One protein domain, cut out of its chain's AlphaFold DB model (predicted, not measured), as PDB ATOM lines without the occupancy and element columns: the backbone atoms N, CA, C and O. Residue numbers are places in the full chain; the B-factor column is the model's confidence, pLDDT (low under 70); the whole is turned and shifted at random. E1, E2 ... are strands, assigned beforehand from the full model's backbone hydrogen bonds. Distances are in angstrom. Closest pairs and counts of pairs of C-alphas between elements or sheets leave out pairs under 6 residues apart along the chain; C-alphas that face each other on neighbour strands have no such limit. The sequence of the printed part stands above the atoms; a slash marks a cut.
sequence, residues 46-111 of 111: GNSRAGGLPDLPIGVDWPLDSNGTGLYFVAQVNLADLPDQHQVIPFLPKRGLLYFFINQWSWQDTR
ATOM      1  N   GLY A  46     140.131  97.982 109.614       95.25
ATOM      2  CA  GLY A  46     139.121  97.901 108.567       95.25
ATOM      3  C   GLY A  46     137.793  98.567 108.919       95.25
ATOM      4  O   GLY A  46     136.811  98.330 108.218       95.25
ATOM      5  N   ASN A  47     137.732  99.386 109.970       95.12
ATOM      6  CA  ASN A  47     136.595 100.269 110.228       95.12
ATOM      7  C   ASN A  47     136.547 101.418 109.200       95.12
ATOM      8  O   ASN A  47     137.538 101.744 108.542       95.12
ATOM      9  N   SER A  48     135.384 102.042 109.026       95.31
ATOM     10  CA  SER A  48     135.279 103.247 108.194       95.31
ATOM     11  C   SER A  48     136.016 104.429 108.844       95.31
ATOM     12  O   SER A  48     135.846 104.684 110.035       95.31
ATOM     13  N   ARG A  49     136.809 105.179 108.068       94.44
ATOM     14  CA  ARG A  49     137.682 106.261 108.562       94.44
ATOM     15  C   ARG A  49     137.833 107.377 107.536       94.44
ATOM     16  O   ARG A  49     137.914 107.113 106.339       94.44
ATOM     17  N   ALA A  50     137.941 108.616 108.012       94.06
ATOM     18  CA  ALA A  50     138.325 109.776 107.212       94.06
ATOM     19  C   ALA A  50     139.684 110.317 107.687       94.06
ATOM     20  O   ALA A  50     139.869 110.591 108.869       94.06
ATOM     21  N   GLY A  51     140.625 110.484 106.758       92.62
ATOM     22  CA  GLY A  51     142.002 110.898 107.019       92.62
ATOM     23  C   GLY A  51     142.841 109.838 107.738       92.62
ATOM     24  O   GLY A  51     142.433 108.690 107.900       92.62
ATOM     25  N   GLY A  52     144.041 110.234 108.169       93.44
ATOM     26  CA  GLY A  52     144.971 109.342 108.861       93.44
ATOM     27  C   GLY A  52     145.724 108.402 107.919       93.44
ATOM     28  O   GLY A  52     146.088 108.788 106.808       93.44
ATOM     29  N   LEU A  53     145.985 107.178 108.380       94.25
ATOM     30  CA  LEU A  53     146.609 106.114 107.592       94.25
ATOM     31  C   LEU A  53     145.561 105.057 107.196       94.25
ATOM     32  O   LEU A  53     144.692 104.744 108.012       94.25
ATOM     33  N   PRO A  54     145.620 104.511 105.969       96.69
ATOM     34  CA  PRO A  54     144.737 103.435 105.532       96.69
ATOM     35  C   PRO A  54     145.151 102.076 106.098       96.69
ATOM     36  O   PRO A  54     146.338 101.796 106.271       96.69
ATOM     37  N   ASP A  55     144.179 101.181 106.235       97.00
ATOM     38  CA  ASP A  55     144.397  99.774 106.577       97.00
ATOM     39  C   ASP A  55     144.652  98.938 105.312       97.00
ATOM     40  O   ASP A  55     143.886  98.036 104.969       97.00
ATOM     41  N   LEU A  56     145.718  99.267 104.572       95.94
ATOM     42  CA  LEU A  56     146.058  98.552 103.339       95.94
ATOM     43  C   LEU A  56     146.397  97.075 103.624       95.94
ATOM     44  O   LEU A  56     147.180  96.787 104.535       95.94
ATOM     45  N   PRO A  57     145.865  96.118 102.836       94.69
ATOM     46  CA  PRO A  57     146.226  94.716 102.972       94.69
ATOM     47  C   PRO A  57     147.714  94.481 102.710       94.69
ATOM     48  O   PRO A  57     148.348  95.176 101.915       94.69
ATOM     49  N   ILE A  58     148.260  93.434 103.327       94.69
ATOM     50  CA  ILE A  58     149.649  93.021 103.104       94.69
ATOM     51  C   ILE A  58     149.876  92.756 101.609       94.69
ATOM     52  O   ILE A  58     149.117  92.020 100.978       94.69
ATOM     53  N   GLY A  59     150.947  93.336 101.064       95.69
ATOM     54  CA  GLY A  59     151.330  93.185  99.658       95.69
ATOM     55  C   GLY A  59     150.622  94.141  98.695       95.69
ATOM     56  O   GLY A  59     150.853  94.044  97.494       95.69
ATOM     57  N   VAL A  60     149.781  95.053  99.191       95.44
ATOM     58  CA  VAL A  60     149.250  96.163  98.392       95.44
ATOM     59  C   VAL A  60     150.198  97.351  98.507       95.44
ATOM     60  O   VAL A  60     150.388  97.896  99.595       95.44
ATOM     61  N   ASP A  61     150.781  97.750  97.380       96.56
ATOM     62  CA  ASP A  61     151.633  98.935  97.307       96.56
ATOM     63  C   ASP A  61     150.829 100.223  97.515       96.56
ATOM     64  O   ASP A  61     149.631 100.305  97.222       96.56
ATOM     65  N   TRP A  62     151.511 101.262  97.996       96.44
ATOM     66  CA  TRP A  62     150.912 102.582  98.139       96.44
ATOM     67  C   TRP A  62     150.494 103.140  96.766       96.44
ATOM     68  O   TRP A  62     151.318 103.136  95.847       96.44
ATOM     69  N   PRO A  63     149.262 103.660  96.596       95.94
ATOM     70  CA  PRO A  63     148.830 104.218  95.319       95.94
ATOM     71  C   PRO A  63     149.689 105.406  94.880       95.94
ATOM     72  O   PRO A  63     149.900 106.350  95.645       95.94
ATOM     73  N   LEU A  64     150.150 105.373  93.629       96.12
ATOM     74  CA  LEU A  64     150.961 106.425  93.013       96.12
ATOM     75  C   LEU A  64     150.189 107.107  91.875       96.12
ATOM     76  O   LEU A  64     149.350 106.484  91.221       96.12
ATOM     77  N   ASP A  65     150.485 108.379  91.619       93.88
ATOM     78  CA  ASP A  65     150.031 109.080  90.420       93.88
ATOM     79  C   ASP A  65     150.833 108.673  89.168       93.88
ATOM     80  O   ASP A  65     151.768 107.869  89.218       93.88
ATOM     81  N   SER A  66     150.486 109.259  88.019       93.38
ATOM     82  CA  SER A  66     151.157 108.986  86.740       93.38
ATOM     83  C   SER A  66     152.641 109.372  86.704       93.38
ATOM     84  O   SER A  66     153.344 108.950  85.790       93.38
ATOM     85  N   ASN A  67     153.121 110.167  87.663       93.62
ATOM     86  CA  ASN A  67     154.519 110.579  87.793       93.62
ATOM     87  C   ASN A  67     155.274 109.749  88.848       93.62
ATOM     88  O   ASN A  67     156.440 110.027  89.120       93.62
ATOM     89  N   GLY A  68     154.623 108.754  89.463       95.00
ATOM     90  CA  GLY A  68     155.196 107.955  90.547       95.00
ATOM     91  C   GLY A  68     155.148 108.636  91.919       95.00
ATOM     92  O   GLY A  68     155.817 108.178  92.844       95.00
ATOM     93  N   THR A  69     154.380 109.715  92.078       94.50
ATOM     94  CA  THR A  69     154.217 110.406  93.367       94.50
ATOM     95  C   THR A  69     153.125 109.732  94.188       94.50
ATOM     96  O   THR A  69     152.033 109.485  93.682       94.50
ATOM     97  N   GLY A  70     153.390 109.461  95.468       94.69
ATOM     98  CA  GLY A  70     152.401 108.873  96.373       94.69
ATOM     99  C   GLY A  70     151.155 109.744  96.526       94.69
ATOM    100  O   GLY A  70     151.253 110.943  96.787       94.69
ATOM    101  N   LEU A  71     149.979 109.133  96.379       95.62
ATOM    102  CA  LEU A  71     148.701 109.809  96.584       95.62
ATOM    103  C   LEU A  71     148.415 110.012  98.076       95.62
ATOM    104  O   LEU A  71     148.832 109.219  98.920       95.62
ATOM    105  N   TYR A  72     147.651 111.051  98.399       94.81
ATOM    106  CA  TYR A  72     147.178 111.307  99.754       94.81
ATOM    107  C   TYR A  72     145.942 110.466 100.040       94.81
ATOM    108  O   TYR A  72     144.975 110.491  99.277       94.81
ATOM    109  N   PHE A  73     145.961 109.747 101.157       95.69
ATOM    110  CA  PHE A  73     144.784 109.048 101.650       95.69
ATOM    111  C   PHE A  73     143.732 110.046 102.147       95.69
ATOM    112  O   PHE A  73     144.051 110.984 102.878       95.69
ATOM    113  N   VAL A  74     142.478 109.839 101.744       95.81
ATOM    114  CA  VAL A  74     141.338 110.681 102.138       95.81
ATOM    115  C   VAL A  74     140.410 109.939 103.079       95.81
ATOM    116  O   VAL A  74     139.999 110.502 104.087       95.81
ATOM    117  N   ALA A  75     140.040 108.706 102.746       96.19
ATOM    118  CA  ALA A  75     139.110 107.920 103.541       96.19
ATOM    119  C   ALA A  75     139.137 106.448 103.133       96.19
ATOM    120  O   ALA A  75     139.438 106.115 101.985       96.19
ATOM    121  N   GLN A  76     138.737 105.582 104.057       97.00
ATOM    122  CA  GLN A  76     138.329 104.216 103.764       97.00
ATOM    123  C   GLN A  76     136.902 104.007 104.265       97.00
ATOM    124  O   GLN A  76     136.522 104.518 105.317       97.00
ATOM    125  N   VAL A  77     136.103 103.260 103.514       96.00
ATOM    126  CA  VAL A  77     134.726 102.926 103.879       96.00
ATOM    127  C   VAL A  77     134.586 101.419 103.854       96.00
ATOM    128  O   VAL A  77     134.790 100.786 102.813       96.00
ATOM    129  N   ASN A  78     134.227 100.840 104.994       95.38
ATOM    130  CA  ASN A  78     133.865  99.438 105.050       95.38
ATOM    131  C   ASN A  78     132.440  99.286 104.532       95.38
ATOM    132  O   ASN A  78     131.478  99.758 105.130       95.38
ATOM    133  N   LEU A  79     132.296  98.618 103.390       94.44
ATOM    134  CA  LEU A  79     130.993  98.436 102.753       94.44
ATOM    135  C   LEU A  79     130.043  97.586 103.609       94.44
ATOM    136  O   LEU A  79     128.831  97.650 103.407       94.44
ATOM    137  N   ALA A  80     130.579  96.824 104.572       92.94
ATOM    138  CA  ALA A  80     129.780  96.107 105.558       92.94
ATOM    139  C   ALA A  80     129.002  97.048 106.501       92.94
ATOM    140  O   ALA A  80     127.931  96.662 106.963       92.94
ATOM    141  N   ASP A  81     129.487  98.276 106.720       90.19
ATOM    142  CA  ASP A  81     128.879  99.260 107.629       90.19
ATOM    143  C   ASP A  81     127.679  99.988 106.999       90.19
ATOM    144  O   ASP A  81     126.918 100.668 107.689       90.19
ATOM    145  N   LEU A  82     127.503  99.886 105.675       89.75
ATOM    146  CA  LEU A  82     126.441 100.603 104.972       89.75
ATOM    147  C   LEU A  82     125.061 100.004 105.307       89.75
ATOM    148  O   LEU A  82     124.866  98.795 105.138       89.75
ATOM    149  N   PRO A  83     124.079 100.825 105.725       86.56
ATOM    150  CA  PRO A  83     122.731 100.350 106.019       86.56
ATOM    151  C   PRO A  83     122.008  99.927 104.737       86.56
ATOM    152  O   PRO A  83     122.287 100.452 103.659       86.56
ATOM    153  N   ASP A  84     121.056  98.997 104.851       81.00
ATOM    154  CA  ASP A  84     120.190  98.555 103.745       81.00
ATOM    155  C   ASP A  84     120.956  98.241 102.448       81.00
ATOM    156  O   ASP A  84     120.580  98.656 101.344       81.00
ATOM    157  N   GLN A  85     122.064  97.504 102.602       67.56
ATOM    158  CA  GLN A  85     122.989  97.131 101.534       67.56
ATOM    159  C   GLN A  85     122.245  96.728 100.245       67.56
ATOM    160  O   GLN A  85     121.312  95.922 100.268       67.56
ATOM    161  N   HIS A  86     122.668  97.308  99.114       62.78
ATOM    162  CA  HIS A  86     122.105  97.135  97.759       62.78
ATOM    163  C   HIS A  86     120.726  97.750  97.495       62.78
ATOM    164  O   HIS A  86     120.345  97.825  96.328       62.78
ATOM    165  N   GLN A  87     119.990  98.228  98.502       74.81
ATOM    166  CA  GLN A  87     118.715  98.919  98.257       74.81
ATOM    167  C   GLN A  87     118.921 100.384  97.868       74.81
ATOM    168  O   GLN A  87     118.204 100.895  97.011       74.81
ATOM    169  N   VAL A  88     119.898 101.057  98.480       80.69
ATOM    170  CA  VAL A  88     120.204 102.462  98.169       80.69
ATOM    171  C   VAL A  88     121.088 102.541  96.925       80.69
ATOM    172  O   VAL A  88     120.741 103.219  95.965       80.69
ATOM    173  N   ILE A  89     122.206 101.805  96.903       86.81
ATOM    174  CA  ILE A  89     123.165 101.807  95.787       86.81
ATOM    175  C   ILE A  89     123.428 100.355  95.337       86.81
ATOM    176  O   ILE A  89     124.293  99.687  95.906       86.81
ATOM    177  N   PRO A  90     122.691  99.841  94.330       83.88
ATOM    178  CA  PRO A  90     122.686  98.412  93.993       83.88
ATOM    179  C   PRO A  90     124.013  97.844  93.482       83.88
ATOM    180  O   PRO A  90     124.243  96.645  93.595       83.88
ATOM    181  N   PHE A  91     124.879  98.682  92.907       87.62
ATOM    182  CA  PHE A  91     126.129  98.231  92.287       87.62
ATOM    183  C   PHE A  91     127.301  98.097  93.270       87.62
ATOM    184  O   PHE A  91     128.345  97.566  92.891       87.62
ATOM    185  N   LEU A  92     127.171  98.584  94.510       90.31
ATOM    186  CA  LEU A  92     128.248  98.463  95.492       90.31
ATOM    187  C   LEU A  92     128.377  97.012  95.985       90.31
ATOM    188  O   LEU A  92     127.363  96.366  96.246       90.31
ATOM    189  N   PRO A  93     129.599  96.477  96.170       92.12
ATOM    190  CA  PRO A  93     129.794  95.177  96.811       92.12
ATOM    191  C   PRO A  93     129.186  95.114  98.223       92.12
ATOM    192  O   PRO A  93     129.072  96.124  98.905       92.12
ATOM    193  N   LYS A  94     128.816  93.909  98.692       90.25
ATOM    194  CA  LYS A  94     128.253  93.710 100.051       90.25
ATOM    195  C   LYS A  94     129.265  93.902 101.182       90.25
ATOM    196  O   LYS A  94     128.895  94.025 102.341       90.25
ATOM    197  N   ARG A  95     130.546  93.765 100.856       93.50
ATOM    198  CA  ARG A  95     131.662  93.722 101.797       93.50
ATOM    199  C   ARG A  95     132.937  94.132 101.080       93.50
ATOM    200  O   ARG A  95     133.006  94.037  99.853       93.50
ATOM    201  N   GLY A  96     133.943  94.483 101.864       94.44
ATOM    202  CA  GLY A  96     135.233  94.957 101.380       94.44
ATOM    203  C   GLY A  96     135.461  96.409 101.773       94.44
ATOM    204  O   GLY A  96     134.530  97.105 102.178       94.44
ATOM    205  N   LEU A  97     136.715  96.835 101.657       96.25
ATOM    206  CA  LEU A  97     137.146  98.176 102.019       96.25
ATOM    207  C   LEU A  97     137.323  99.005 100.746       96.25
ATOM    208  O   LEU A  97     138.085  98.628  99.852       96.25
ATOM    209  N   LEU A  98     136.574 100.100 100.644       95.75
ATOM    210  CA  LEU A  98     136.699 101.071  99.565       95.75
ATOM    211  C   LEU A  98     137.631 102.188 100.020       95.75
ATOM    212  O   LEU A  98     137.338 102.844 101.012       95.75
ATOM    213  N   TYR A  99     138.716 102.423  99.286       97.25
ATOM    214  CA  TYR A  99     139.684 103.467  99.608       97.25
ATOM    215  C   TYR A  99     139.564 104.650  98.654       97.25
ATOM    216  O   TYR A  99     139.393 104.475  97.447       97.25
ATOM    217  N   PHE A 100     139.734 105.848  99.197       96.56
ATOM    218  CA  PHE A 100     139.787 107.093  98.451       96.56
ATOM    219  C   PHE A 100     141.171 107.709  98.611       96.56
ATOM    220  O   PHE A 100     141.617 107.992  99.724       96.56
ATOM    221  N   PHE A 101     141.826 107.930  97.478       96.06
ATOM    222  CA  PHE A 101     143.120 108.585  97.382       96.06
ATOM    223  C   PHE A 101     143.024 109.734  96.381       96.06
ATOM    224  O   PHE A 101     142.315 109.621  95.379       96.06
ATOM    225  N   ILE A 102     143.737 110.825  96.640       94.19
ATOM    226  CA  ILE A 102     143.795 111.988  95.748       94.19
ATOM    227  C   ILE A 102     145.239 112.390  95.478       94.19
ATOM    228  O   ILE A 102     146.127 112.186  96.309       94.19
ATOM    229  N   ASN A 103     145.481 112.987  94.314       90.44
ATOM    230  CA  ASN A 103     146.719 113.724  94.100       90.44
ATOM    231  C   ASN A 103     146.698 115.017  94.934       90.44
ATOM    232  O   ASN A 103     145.656 115.410  95.445       90.44
ATOM    233  N   GLN A 104     147.875 115.619  95.109       74.62
ATOM    234  CA  GLN A 104     148.149 116.900  95.776       74.62
ATOM    235  C   GLN A 104     146.963 117.690  96.378       74.62
ATOM    236  O   GLN A 104     146.052 118.142  95.687       74.62
ATOM    237  N   TRP A 105     147.074 118.016  97.666       63.69
ATOM    238  CA  TRP A 105     146.298 119.100  98.267       63.69
ATOM    239  C   TRP A 105     146.858 120.450  97.797       63.69
ATOM    240  O   TRP A 105     147.703 121.042  98.467       63.69
ATOM    241  N   SER A 106     146.436 120.954  96.635       58.25
ATOM    242  CA  SER A 106     146.770 122.331  96.250       58.25
ATOM    243  C   SER A 106     145.804 123.306  96.927       58.25
ATOM    244  O   SER A 106     144.757 123.643  96.371       58.25
ATOM    245  N   TRP A 107     146.155 123.787  98.119       55.06
ATOM    246  CA  TRP A 107     145.598 125.045  98.611       55.06
ATOM    247  C   TRP A 107     146.204 126.165  97.763       55.06
ATOM    248  O   TRP A 107     147.375 126.502  97.928       55.06
ATOM    249  N   GLN A 108     145.440 126.733  96.830       51.31
ATOM    250  CA  GLN A 108     145.779 128.055  96.307       51.31
ATOM    251  C   GLN A 108     145.405 129.066  97.395       51.31
ATOM    252  O   GLN A 108     144.291 129.578  97.421       51.31
ATOM    253  N   ASP A 109     146.323 129.293  98.337       50.75
ATOM    254  CA  ASP A 109     146.270 130.438  99.248       50.75
ATOM    255  C   ASP A 109     146.600 131.684  98.410       50.75
ATOM    256  O   ASP A 109     147.756 132.094  98.300       50.75
ATOM    257  N   THR A 110     145.604 132.246  97.719       50.28
ATOM    258  CA  THR A 110     145.713 133.615  97.203       50.28
ATOM    259  C   THR A 110     145.582 134.561  98.389       50.28
ATOM    260  O   THR A 110     144.478 135.007  98.709       50.28
ATOM    261  N   ARG A 111     146.705 134.806  99.069       46.56
ATOM    262  CA  ARG A 111     146.885 136.006  99.890       46.56
ATOM    263  C   ARG A 111     147.065 137.233  99.011       46.56
ATOM    264  O   ARG A 111     147.699 137.094  97.940       46.56
TER     265      ARG A 111
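What this domain is: This is residues 46 to 111 of the 111 residues of the protein "DUF1963 domain-containing protein" of Cytophagales bacterium (UniProt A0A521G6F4). This domain has little regular structure: one antiparallel two-stranded hairpin, E1 and E2, forms a ribbon, with long loops before and between its strands and a tail, residues 106 to 111, that sticks out. In the first loop, residues 49 to 50 pair with E1. The 66 printed residues have no named helix and two named strands, E1 then E2; the class is all strand, with 13 residues in named elements. The whole is loose, with a radius of gyration of the C-alphas of 14.9 A and spans of 45 by 34 by 21 A.

How they stand to each other: Start at residues 49 to 50, which pair antiparallel with residues 75 to 76 of E1, residues 72 to 78. E1 and E2, residues 97 to 102, are a hairpin of antiparallel neighbours, at 161 degrees between directions. Look for N 72 and O 102, 2.8 A apart, and N 98 and O 77, 2.9 A apart, both within hydrogen-bond range.

Where its parts are: Find C-alpha 72 at (147.178, 111.307, 99.754); from there E1 runs 18.6 A to C-alpha 78. E2 runs 16.6 A to C-alpha 102 at (143.795, 111.988, 95.748).

The domain as a whole: The printed part has no cut, and the link E1 to E2 is long, 18 residues. The C-alphas farthest apart, of Gln 87 and Arg 111, are 46.6 A apart. Confidence is low, with pLDDT under 70, at residues 85 to 86 and 105 to 111.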